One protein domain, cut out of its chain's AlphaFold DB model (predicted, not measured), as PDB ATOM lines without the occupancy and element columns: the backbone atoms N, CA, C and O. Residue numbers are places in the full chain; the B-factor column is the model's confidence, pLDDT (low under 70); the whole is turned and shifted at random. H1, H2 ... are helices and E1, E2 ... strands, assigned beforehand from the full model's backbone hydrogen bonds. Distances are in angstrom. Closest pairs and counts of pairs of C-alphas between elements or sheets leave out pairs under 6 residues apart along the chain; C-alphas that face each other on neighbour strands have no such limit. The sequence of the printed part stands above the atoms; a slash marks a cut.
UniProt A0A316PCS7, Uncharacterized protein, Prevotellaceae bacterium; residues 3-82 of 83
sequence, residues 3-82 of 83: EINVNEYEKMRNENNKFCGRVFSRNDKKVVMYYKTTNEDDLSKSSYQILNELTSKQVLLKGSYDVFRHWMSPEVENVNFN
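Overview. This is residues 3 to 82 of the 83 residues of an uncharacterized protein of Prevotellaceae bacterium (UniProt A0A316PCS7). A strongly twisted sheet of four strands makes the middle layer of three, with helix H3 crossing one face and helix H1 slanting over E1 and E2 on the other. Short H2 lies off the sheet. The 80 printed residues hold three named helices and four named strands in the order H1 E1 E2 H2 H3 E3 E4; the sheet runs E2 E1 E3 E4, all antiparallel, and the class is mixed. The whole is compact, with a radius of gyration of the C-alphas of 11.7 A and spans of 33 by 24 by 23 A.

Arrangement. Start at the inner strands E1, residues 20 to 25, and E3, residues 63 to 69, where N 24 and O 66 are 2.9 A apart. E1 forms a hairpin with edge strand E2, residues 30 to 36; look at N 23 and O 33, 2.8 A. E3 forms one with edge strand E4, residues 76 to 81; N 65 and O 79 are 2.8 A apart. On one face H3, residues 47 to 57, runs across the strands at a height over the sheet of 7.6 A; its closest C-alphas to E4 are Tyr 48 and Val 79, 6.3 A. On the opposite face H1, residues 6 to 14, runs slantwise to the strands at 8.8 A; its closest C-alphas to E2 are Val 6 and Tyr 34, 6.5 A. H2, residues 40 to 44, is only just apart from H3, closest 8.2 A. E2, H2 H3, E3 form a split strand-helix-strand unit, two strands running the same way with E1 between them; its crossover is right-handed. Every O i to N i+4 pair is within hydrogen-bond range in H1, 6 of 7 in H3 and 0 of 1 in H2, which has 2 of 2 O i to N i+3 pairs.

Along the chain. Find C-alpha 6 at (15.095, -28.898, 30.685), where H1 begins. E3 runs 18.8 A, E2 18.4 A and H3 15.7 A. E4 ends at C-alpha 81, (15.664, -41.906, 11.761).

Size, cuts and confidence. The farthest C-alphas, of Glu 15 and Asn 82, are 34.4 A apart. The printed part has no cut and no long link. Residues 58 to 60 and 82 are under pLDDT 70.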
ATOM      1  N   GLU A   3      24.164 -33.088  25.770       87.69
ATOM      2  CA  GLU A   3      22.817 -33.154  26.339       87.69
ATOM      3  C   GLU A   3      22.722 -32.241  27.566       87.69
ATOM      4  O   GLU A   3      23.616 -32.205  28.410       87.69
ATOM      5  N   ILE A   4      21.623 -31.503  27.660       90.00
ATOM      6  CA  ILE A   4      21.306 -30.655  28.804       90.00
ATOM      7  C   ILE A   4      19.949 -31.051  29.374       90.00
ATOM      8  O   ILE A   4      19.130 -31.684  28.711       90.00
ATOM      9  N   ASN A   5      19.697 -30.662  30.617       90.94
ATOM     10  CA  ASN A   5      18.378 -30.817  31.212       90.94
ATOM     11  C   ASN A   5      17.427 -29.694  30.752       90.94
ATOM     12  O   ASN A   5      17.838 -28.697  30.154       90.94
ATOM     13  N   VAL A   6      16.140 -29.860  31.058       89.62
ATOM     14  CA  VAL A   6      15.095 -28.898  30.685       89.62
ATOM     15  C   VAL A   6      15.324 -27.509  31.291       89.62
ATOM     16  O   VAL A   6      15.141 -26.521  30.592       89.62
ATOM     17  N   ASN A   7      15.796 -27.417  32.540       91.62
ATOM     18  CA  ASN A   7      16.018 -26.132  33.212       91.62
ATOM     19  C   ASN A   7      17.113 -25.316  32.513       91.62
ATOM     20  O   ASN A   7      16.943 -24.124  32.272       91.62
ATOM     21  N   GLU A   8      18.215 -25.970  32.146       90.38
ATOM     22  CA  GLU A   8      19.306 -25.353  31.392       90.38
ATOM     23  C   GLU A   8      18.830 -24.907  30.007       90.38
ATOM     24  O   GLU A   8      19.141 -23.799  29.572       90.38
ATOM     25  N   TYR A   9      18.023 -25.731  29.332       90.81
ATOM     26  CA  TYR A   9      17.430 -25.364  28.048       90.81
ATOM     27  C   TYR A   9      16.514 -24.143  28.164       90.81
ATOM     28  O   TYR A   9      16.622 -23.224  27.355       90.81
ATOM     29  N   GLU A  10      15.629 -24.103  29.162       90.31
ATOM     30  CA  GLU A  10      14.724 -22.969  29.368       90.31
ATOM     31  C   GLU A  10      15.486 -21.694  29.716       90.31
ATOM     32  O   GLU A  10      15.158 -20.629  29.196       90.31
ATOM     33  N   LYS A  11      16.542 -21.796  30.529       91.56
ATOM     34  CA  LYS A  11      17.425 -20.669  30.832       91.56
ATOM     35  C   LYS A  11      18.086 -20.130  29.561       91.56
ATOM     36  O   LYS A  11      17.925 -18.954  29.254       91.56
ATOM     37  N   MET A  12      18.720 -21.000  28.774       89.31
ATOM     38  CA  MET A  12      19.336 -20.630  27.494       89.31
ATOM     39  C   MET A  12      18.318 -20.021  26.525       89.31
ATOM     40  O   MET A  12      18.591 -18.998  25.904       89.31
ATOM     41  N   ARG A  13      17.118 -20.602  26.428       85.00
ATOM     42  CA  ARG A  13      16.033 -20.078  25.594       85.00
ATOM     43  C   ARG A  13      15.589 -18.683  26.044       85.00
ATOM     44  O   ARG A  13      15.408 -17.812  25.196       85.00
ATOM     45  N   ASN A  14      15.424 -18.465  27.349       86.81
ATOM     46  CA  ASN A  14      15.055 -17.163  27.916       86.81
ATOM     47  C   ASN A  14      16.149 -16.109  27.698       86.81
ATOM     48  O   ASN A  14      15.840 -14.950  27.444       86.81
ATOM     49  N   GLU A  15      17.415 -16.522  27.711       88.19
ATOM     50  CA  GLU A  15      18.568 -15.680  27.372       88.19
ATOM     51  C   GLU A  15      18.744 -15.473  25.853       88.19
ATOM     52  O   GLU A  15      19.734 -14.891  25.418       88.19
ATOM     53  N   ASN A  16      17.795 -15.937  25.028       79.81
ATOM     54  CA  ASN A  16      17.858 -15.898  23.563       79.81
ATOM     55  C   ASN A  16      19.129 -16.564  22.998       79.81
ATOM     56  O   ASN A  16      19.663 -16.186  21.953       79.81
ATOM     57  N   ASN A  17      19.642 -17.563  23.715       81.75
ATOM     58  CA  ASN A  17      20.873 -18.236  23.365       81.75
ATOM     59  C   ASN A  17      20.633 -19.162  22.171       81.75
ATOM     60  O   ASN A  17      19.928 -20.171  22.253       81.75
ATOM     61  N   LYS A  18      21.273 -18.819  21.055       79.25
ATOM     62  CA  LYS A  18      21.153 -19.541  19.790       79.25
ATOM     63  C   LYS A  18      21.832 -20.907  19.819       79.25
ATOM     64  O   LYS A  18      21.550 -21.716  18.962       79.25
ATOM     65  N   PHE A  19      22.657 -21.229  20.811       85.38
ATOM     66  CA  PHE A  19      23.400 -22.492  20.867       85.38
ATOM     67  C   PHE A  19      22.623 -23.637  21.545       85.38
ATOM     68  O   PHE A  19      23.223 -24.527  22.153       85.38
ATOM     69  N   CYS A  20      21.287 -23.621  21.503       88.94
ATOM     70  CA  CYS A  20      20.449 -24.635  22.146       88.94
ATOM     71  C   CYS A  20      19.364 -25.188  21.214       88.94
ATOM     72  O   CYS A  20      18.899 -24.525  20.288       88.94
ATOM     73  N   GLY A  21      18.968 -26.435  21.454       90.56
ATOM     74  CA  GLY A  21      18.000 -27.158  20.644       90.56
ATOM     75  C   GLY A  21      17.304 -28.261  21.434       90.56
ATOM     76  O   GLY A  21      17.667 -28.576  22.568       90.56
ATOM     77  N   ARG A  22      16.265 -28.847  20.840       91.44
ATOM     78  CA  ARG A  22      15.565 -30.004  21.417       91.44
ATOM     79  C   ARG A  22      15.170 -31.004  20.345       91.44
ATOM     80  O   ARG A  22      14.985 -30.632  19.192       91.44
ATOM     81  N   VAL A  23      15.015 -32.257  20.737       90.12
ATOM     82  CA  VAL A  23      14.566 -33.341  19.867       90.12
ATOM     83  C   VAL A  23      13.223 -33.838  20.372       90.12
ATOM     84  O   VAL A  23      13.084 -34.246  21.527       90.12
ATOM     85  N   PHE A  24      12.224 -33.804  19.502       90.50
ATOM     86  CA  PHE A  24      10.879 -34.277  19.789       90.50
ATOM     87  C   PHE A  24      10.615 -35.575  19.033       90.50
ATOM     88  O   PHE A  24      10.731 -35.613  17.813       90.50
ATOM     89  N   SER A  25      10.262 -36.643  19.749       89.19
ATOM     90  CA  SER A  25       9.821 -37.895  19.129       89.19
ATOM     91  C   SER A  25       8.366 -37.747  18.713       89.19
ATOM     92  O   SER A  25       7.494 -37.543  19.562       89.19
ATOM     93  N   ARG A  26       8.080 -37.888  17.416       86.31
ATOM     94  CA  ARG A  26       6.695 -37.932  16.932       86.31
ATOM     95  C   ARG A  26       5.995 -39.229  17.312       86.31
ATOM     96  O   ARG A  26       4.787 -39.201  17.526       86.31
ATOM     97  N   ASN A  27       6.739 -40.328  17.434       84.31
ATOM     98  CA  ASN A  27       6.183 -41.620  17.840       84.31
ATOM     99  C   ASN A  27       5.624 -41.550  19.265       84.31
ATOM    100  O   ASN A  27       4.481 -41.926  19.507       84.31
ATOM    101  N   ASP A  28       6.412 -41.009  20.193       82.00
ATOM    102  CA  ASP A  28       6.041 -40.892  21.607       82.00
ATOM    103  C   ASP A  28       5.277 -39.601  21.932       82.00
ATOM    104  O   ASP A  28       4.837 -39.411  23.066       82.00
ATOM    105  N   LYS A  29       5.171 -38.681  20.962       85.56
ATOM    106  CA  LYS A  29       4.626 -37.323  21.118       85.56
ATOM    107  C   LYS A  29       5.214 -36.568  22.318       85.56
ATOM    108  O   LYS A  29       4.512 -35.809  22.987       85.56
ATOM    109  N   LYS A  30       6.509 -36.756  22.589       85.75
ATOM    110  CA  LYS A  30       7.216 -36.117  23.709       85.75
ATOM    111  C   LYS A  30       8.617 -35.664  23.314       85.75
ATOM    112  O   LYS A  30       9.241 -36.233  22.417       85.75
ATOM    113  N   VAL A  31       9.125 -34.652  24.018       85.06
ATOM    114  CA  VAL A  31      10.539 -34.270  23.923       85.06
ATOM    115  C   VAL A  31      11.366 -35.395  24.526       85.06
ATOM    116  O   VAL A  31      11.155 -35.769  25.678       85.06
ATOM    117  N   VAL A  32      12.271 -35.946  23.727       87.44
ATOM    118  CA  VAL A  32      13.160 -37.026  24.161       87.44
ATOM    119  C   VAL A  32      14.508 -36.494  24.619       87.44
ATOM    120  O   VAL A  32      15.163 -37.155  25.411       87.44
ATOM    121  N   MET A  33      14.908 -35.304  24.156       88.75
ATOM    122  CA  MET A  33      16.218 -34.750  24.482       88.75
ATOM    123  C   MET A  33      16.262 -33.228  24.351       88.75
ATOM    124  O   MET A  33      15.659 -32.654  23.440       88.75
ATOM    125  N   TYR A  34      17.042 -32.587  25.217       91.12
ATOM    126  CA  TYR A  34      17.472 -31.199  25.072       91.12
ATOM    127  C   TYR A  34      18.986 -31.182  24.917       91.12
ATOM    128  O   TYR A  34      19.690 -31.957  25.560       91.12
ATOM    129  N   TYR A  35      19.509 -30.319  24.057       89.75
ATOM    130  CA  TYR A  35      20.939 -30.294  23.788       89.75
ATOM    131  C   TYR A  35      21.440 -28.872  23.567       89.75
ATOM    132  O   TYR A  35      20.693 -27.975  23.169       89.75
ATOM    133  N   LYS A  36      22.733 -28.678  23.828       90.19
ATOM    134  CA  LYS A  36      23.468 -27.474  23.455       90.19
ATOM    135  C   LYS A  36      24.592 -27.790  22.483       90.19
ATOM    136  O   LYS A  36      25.250 -28.837  22.558       90.19
ATOM    137  N   THR A  37      24.826 -26.852  21.584       86.56
ATOM    138  CA  THR A  37      25.993 -26.812  20.710       86.56
ATOM    139  C   THR A  37      27.121 -26.113  21.455       86.56
ATOM    140  O   THR A  37      26.912 -25.065  22.058       86.56
ATOM    141  N   THR A  38      28.308 -26.708  21.466       79.94
ATOM    142  CA  THR A  38      29.469 -26.155  22.186       79.94
ATOM    143  C   THR A  38      30.374 -25.328  21.289       79.94
ATOM    144  O   THR A  38      31.078 -24.467  21.798       79.94
ATOM    145  N   ASN A  39      30.335 -25.572  19.977       79.50
ATOM    146  CA  ASN A  39      31.148 -24.881  18.982       79.50
ATOM    147  C   ASN A  39      30.261 -24.291  17.880       79.50
ATOM    148  O   ASN A  39      29.177 -24.807  17.618       79.50
ATOM    149  N   GLU A  40      30.740 -23.260  17.181       78.62
ATOM    150  CA  GLU A  40      30.048 -22.716  16.001       78.62
ATOM    151  C   GLU A  40      29.958 -23.726  14.851       78.62
ATOM    152  O   GLU A  40      28.982 -23.735  14.109       78.62
ATOM    153  N   ASP A  41      30.918 -24.645  14.753       80.19
ATOM    154  CA  ASP A  41      30.912 -25.718  13.755       80.19
ATOM    155  C   ASP A  41      29.675 -26.629  13.897       80.19
ATOM    156  O   ASP A  41      29.074 -27.053  12.908       80.19
ATOM    157  N   ASP A  42      29.202 -26.835  15.136       79.12
ATOM    158  CA  ASP A  42      27.972 -27.583  15.416       79.12
ATOM    159  C   ASP A  42      26.720 -26.880  14.853       79.12
ATOM    160  O   ASP A  42      25.710 -27.545  14.622       79.12
ATOM    161  N   LEU A  43      26.767 -25.564  14.610       79.12
ATOM    162  CA  LEU A  43      25.636 -24.815  14.056       79.12
ATOM    163  C   LEU A  43      25.387 -25.152  12.581       79.12
ATOM    164  O   LEU A  43      24.254 -25.052  12.107       79.12
ATOM    165  N   SER A  44      26.432 -25.581  11.868       82.25
ATOM    166  CA  SER A  44      26.350 -26.005  10.467       82.25
ATOM    167  C   SER A  44      25.804 -27.428  10.297       82.25
ATOM    168  O   SER A  44      25.475 -27.844   9.183       82.25
ATOM    169  N   LYS A  45      25.676 -28.184  11.396       82.56
ATOM    170  CA  LYS A  45      25.235 -29.576  11.341       82.56
ATOM    171  C   LYS A  45      23.775 -29.685  10.919       82.56
ATOM    172  O   LYS A  45      22.878 -28.989  11.399       82.56
ATOM    173  N   SER A  46      23.532 -30.637  10.027       85.06
ATOM    174  CA  SER A  46      22.177 -30.993   9.608       85.06
ATOM    175  C   SER A  46      21.421 -31.689  10.740       85.06
ATOM    176  O   SER A  46      22.017 -32.344  11.594       85.06
ATOM    177  N   SER A  47      20.092 -31.634  10.705       86.44
ATOM    178  CA  SER A  47      19.219 -32.281  11.694       86.44
ATOM    179  C   SER A  47      19.489 -33.784  11.843       86.44
ATOM    180  O   SER A  47      19.479 -34.313  12.952       86.44
ATOM    181  N   TYR A  48      19.839 -34.458  10.742       86.19
ATOM    182  CA  TYR A  48      20.278 -35.855  10.765       86.19
ATOM    183  C   TYR A  48      21.609 -36.053  11.502       86.19
ATOM    184  O   TYR A  48      21.738 -36.980  12.293       86.19
ATOM    185  N   GLN A  49      22.598 -35.181  11.278       87.44
ATOM    186  CA  GLN A  49      23.900 -35.263  11.951       87.44
ATOM    187  C   GLN A  49      23.768 -34.999  13.452       87.44
ATOM    188  O   GLN A  49      24.391 -35.698  14.245       87.44
ATOM    189  N   ILE A  50      22.920 -34.037  13.829       86.81
ATOM    190  CA  ILE A  50      22.554 -33.767  15.222       86.81
ATOM    191  C   ILE A  50      21.982 -35.033  15.859       86.81
ATOM    192  O   ILE A  50      22.514 -35.513  16.856       86.81
ATOM    193  N   LEU A  51      20.941 -35.617  15.258       86.50
ATOM    194  CA  LEU A  51      20.341 -36.858  15.747       86.50
ATOM    195  C   LEU A  51      21.356 -37.994  15.826       86.50
ATOM    196  O   LEU A  51      21.406 -38.674  16.840       86.50
ATOM    197  N   ASN A  52      22.187 -38.188  14.805       85.75
ATOM    198  CA  ASN A  52      23.168 -39.270  14.772       85.75
ATOM    199  C   ASN A  52      24.243 -39.122  15.865       85.75
ATOM    200  O   ASN A  52      24.604 -40.097  16.526       85.75
ATOM    201  N   GLU A  53      24.724 -37.899  16.110       85.44
ATOM    202  CA  GLU A  53      25.689 -37.618  17.177       85.44
ATOM    203  C   GLU A  53      25.064 -37.790  18.567       85.44
ATOM    204  O   GLU A  53      25.690 -38.353  19.466       85.44
ATOM    205  N   LEU A  54      23.815 -37.352  18.741       80.38
ATOM    206  CA  LEU A  54      23.067 -37.554  19.981       80.38
ATOM    207  C   LEU A  54      22.740 -39.041  20.206       80.38
ATOM    208  O   LEU A  54      22.867 -39.524  21.327       80.38
ATOM    209  N   THR A  55      22.433 -39.794  19.143       77.00
ATOM    210  CA  THR A  55      22.181 -41.248  19.198       77.00
ATOM    211  C   THR A  55      23.451 -42.040  19.508       77.00
ATOM    212  O   THR A  55      23.429 -43.064  20.179       77.00
ATOM    213  N   SER A  56      24.611 -41.550  19.074       74.31
ATOM    214  CA  SER A  56      25.888 -42.157  19.469       74.31
ATOM    215  C   SER A  56      26.135 -42.056  20.982       74.31
ATOM    216  O   SER A  56      26.915 -42.830  21.530       74.31
ATOM    217  N   LYS A  57      25.472 -41.113  21.666       71.19
ATOM    218  CA  LYS A  57      25.567 -40.901  23.120       71.19
ATOM    219  C   LYS A  57      24.398 -41.503  23.907       71.19
ATOM    220  O   LYS A  57      24.534 -41.705  25.110       71.19
ATOM    221  N   GLN A  58      23.275 -41.799  23.254       67.00
ATOM    222  CA  GLN A  58      22.075 -42.392  23.844       67.00
ATOM    223  C   GLN A  58      21.353 -43.284  22.840       67.00
ATOM    224  O   GLN A  58      21.228 -42.936  21.677       67.00
ATOM    225  N   VAL A  59      20.761 -44.384  23.295       66.75
ATOM    226  CA  VAL A  59      19.965 -45.258  22.423       66.75
ATOM    227  C   VAL A  59      18.631 -44.581  22.073       66.75
ATOM    228  O   VAL A  59      17.613 -44.808  22.726       66.75
ATOM    229  N   LEU A  60      18.626 -43.732  21.044       69.19
ATOM    230  CA  LEU A  60      17.395 -43.297  20.387       69.19
ATOM    231  C   LEU A  60      16.841 -44.464  19.558       69.19
ATOM    232  O   LEU A  60      17.575 -45.172  18.867       69.19
ATOM    233  N   LEU A  61      15.534 -44.693  19.670       70.00
ATOM    234  CA  LEU A  61      14.838 -45.745  18.934       70.00
ATOM    235  C   LEU A  61      14.635 -45.339  17.466       70.00
ATOM    236  O   LEU A  61      14.789 -44.183  17.080       70.00
ATOM    237  N   LYS A  62      14.274 -46.299  16.613       76.69
ATOM    238  CA  LYS A  62      13.864 -45.985  15.238       76.69
ATOM    239  C   LYS A  62      12.557 -45.188  15.259       76.69
ATOM    240  O   LYS A  62      11.619 -45.569  15.962       76.69
ATOM    241  N   GLY A  63      12.474 -44.116  14.475       83.50
ATOM    242  CA  GLY A  63      11.263 -43.299  14.422       83.50
ATOM    243  C   GLY A  63      11.421 -41.950  13.732       83.50
ATOM    244  O   GLY A  63      12.481 -41.607  13.210       83.50
ATOM    245  N   SER A  64      10.335 -41.180  13.726       87.75
ATOM    246  CA  SER A  64      10.320 -39.815  13.201       87.75
ATOM    247  C   SER A  64      10.567 -38.811  14.324       87.75
ATOM    248  O   SER A  64       9.843 -38.788  15.324       87.75
ATOM    249  N   TYR A  65      11.551 -37.942  14.127       90.00
ATOM    250  CA  TYR A  65      11.969 -36.940  15.098       90.00
ATOM    251  C   TYR A  65      11.890 -35.542  14.499       90.00
ATOM    252  O   TYR A  65      12.292 -35.327  13.361       90.00
ATOM    253  N   ASP A  66      11.402 -34.581  15.272       90.25
ATOM    254  CA  ASP A  66      11.547 -33.165  14.954       90.25
ATOM    255  C   ASP A  66      12.746 -32.610  15.716       90.25
ATOM    256  O   ASP A  66      12.782 -32.627  16.951       90.25
ATOM    257  N   VAL A  67      13.731 -32.120  14.972       90.06
ATOM    258  CA  VAL A  67      14.930 -31.501  15.533       90.06
ATOM    259  C   VAL A  67      14.743 -29.998  15.506       90.06
ATOM    260  O   VAL A  67      14.660 -29.391  14.442       90.06
ATOM    261  N   PHE A  68      14.687 -29.405  16.693       89.75
ATOM    262  CA  PHE A  68      14.617 -27.967  16.887       89.75
ATOM    263  C   PHE A  68      16.037 -27.412  17.011       89.75
ATOM    264  O   PHE A  68      16.792 -27.848  17.887       89.75
ATOM    265  N   ARG A  69      16.372 -26.439  16.164       88.50
ATOM    266  CA  ARG A  69      17.640 -25.705  16.113       88.50
ATOM    267  C   ARG A  69      17.333 -24.213  16.186       88.50
ATOM    268  O   ARG A  69      16.995 -23.605  15.177       88.50
ATOM    269  N   HIS A  70      17.473 -23.613  17.366       82.88
ATOM    270  CA  HIS A  70      17.143 -22.191  17.571       82.88
ATOM    271  C   HIS A  70      18.049 -21.218  16.796       82.88
ATOM    272  O   HIS A  70      17.762 -20.030  16.709       82.88
ATOM    273  N   TRP A  71      19.154 -21.701  16.229       82.62
ATOM    274  CA  TRP A  71      20.087 -20.901  15.435       82.62
ATOM    275  C   TRP A  71      19.845 -20.935  13.924       82.62
ATOM    276  O   TRP A  71      20.464 -20.141  13.219       82.62
ATOM    277  N   MET A  72      19.022 -21.853  13.406       77.31
ATOM    278  CA  MET A  72      18.885 -22.072  11.960       77.31
ATOM    279  C   MET A  72      17.441 -21.872  11.493       77.31
ATOM    280  O   MET A  72      16.501 -22.076  12.248       77.31
ATOM    281  N   SER A  73      17.259 -21.495  10.227       75.31
ATOM    282  CA  SER A  73      15.959 -21.471   9.549       75.31
ATOM    283  C   SER A  73      15.957 -22.496   8.404       75.31
ATOM    284  O   SER A  73      16.824 -22.398   7.537       75.31
ATOM    285  N   PRO A  74      15.017 -23.458   8.364       72.88
ATOM    286  CA  PRO A  74      13.915 -23.637   9.305       72.88
ATOM    287  C   PRO A  74      14.391 -24.125  10.683       72.88
ATOM    288  O   PRO A  74      15.266 -24.991  10.795       72.88
ATOM    289  N   GLU A  75      13.773 -23.566  11.727       77.88
ATOM    290  CA  GLU A  75      14.069 -23.894  13.129       77.88
ATOM    291  C   GLU A  75      13.744 -25.350  13.453       77.88
ATOM    292  O   GLU A  75      14.314 -25.914  14.381       77.88
ATOM    293  N   VAL A  76      12.840 -25.967  12.693       83.00
ATOM    294  CA  VAL A  76      12.433 -27.358  12.864       83.00
ATOM    295  C   VAL A  76      12.579 -28.094  11.551       83.00
ATOM    296  O   VAL A  76      11.996 -27.695  10.544       83.00
ATOM    297  N   GLU A  77      13.292 -29.211  11.583       87.00
ATOM    298  CA  GLU A  77      13.254 -30.190  10.503       87.00
ATOM    299  C   GLU A  77      12.796 -31.539  11.027       87.00
ATOM    300  O   GLU A  77      13.219 -32.003  12.091       87.00
ATOM    301  N   ASN A  78      11.944 -32.176  10.231       86.25
ATOM    302  CA  ASN A  78      11.551 -33.544  10.473       86.25
ATOM    303  C   ASN A  78      12.587 -34.494   9.873       86.25
ATOM    304  O   ASN A  78      12.937 -34.392   8.699       86.25
ATOM    305  N   VAL A  79      13.044 -35.439  10.681       85.62
ATOM    306  CA  VAL A  79      14.007 -36.457  10.293       85.62
ATOM    307  C   VAL A  79      13.407 -37.823  10.581       85.62
ATOM    308  O   VAL A  79      13.048 -38.136  11.716       85.62
ATOM    309  N   ASN A  80      13.324 -38.658   9.548       83.44
ATOM    310  CA  ASN A  80      13.031 -40.076   9.712       83.44
ATOM    311  C   ASN A  80      14.334 -40.804  10.025       83.44
ATOM    312  O   ASN A  80      15.188 -40.975   9.156       83.44
ATOM    313  N   PHE A  81      14.489 -41.207  11.279       79.38
ATOM    314  CA  PHE A  81      15.664 -41.906  11.761       79.38
ATOM    315  C   PHE A  81      15.432 -43.418  11.643       79.38
ATOM    316  O   PHE A  81      14.926 -44.080  12.552       79.38
ATOM    317  N   ASN A  82      15.757 -43.941  10.461       69.19
ATOM    318  CA  ASN A  82      15.721 -45.360  10.124       69.19
ATOM    319  C   ASN A  82      17.167 -45.843   9.981       69.19
ATOM    320  O   ASN A  82      17.757 -45.667   8.922       69.19
TER     321      ASN A  82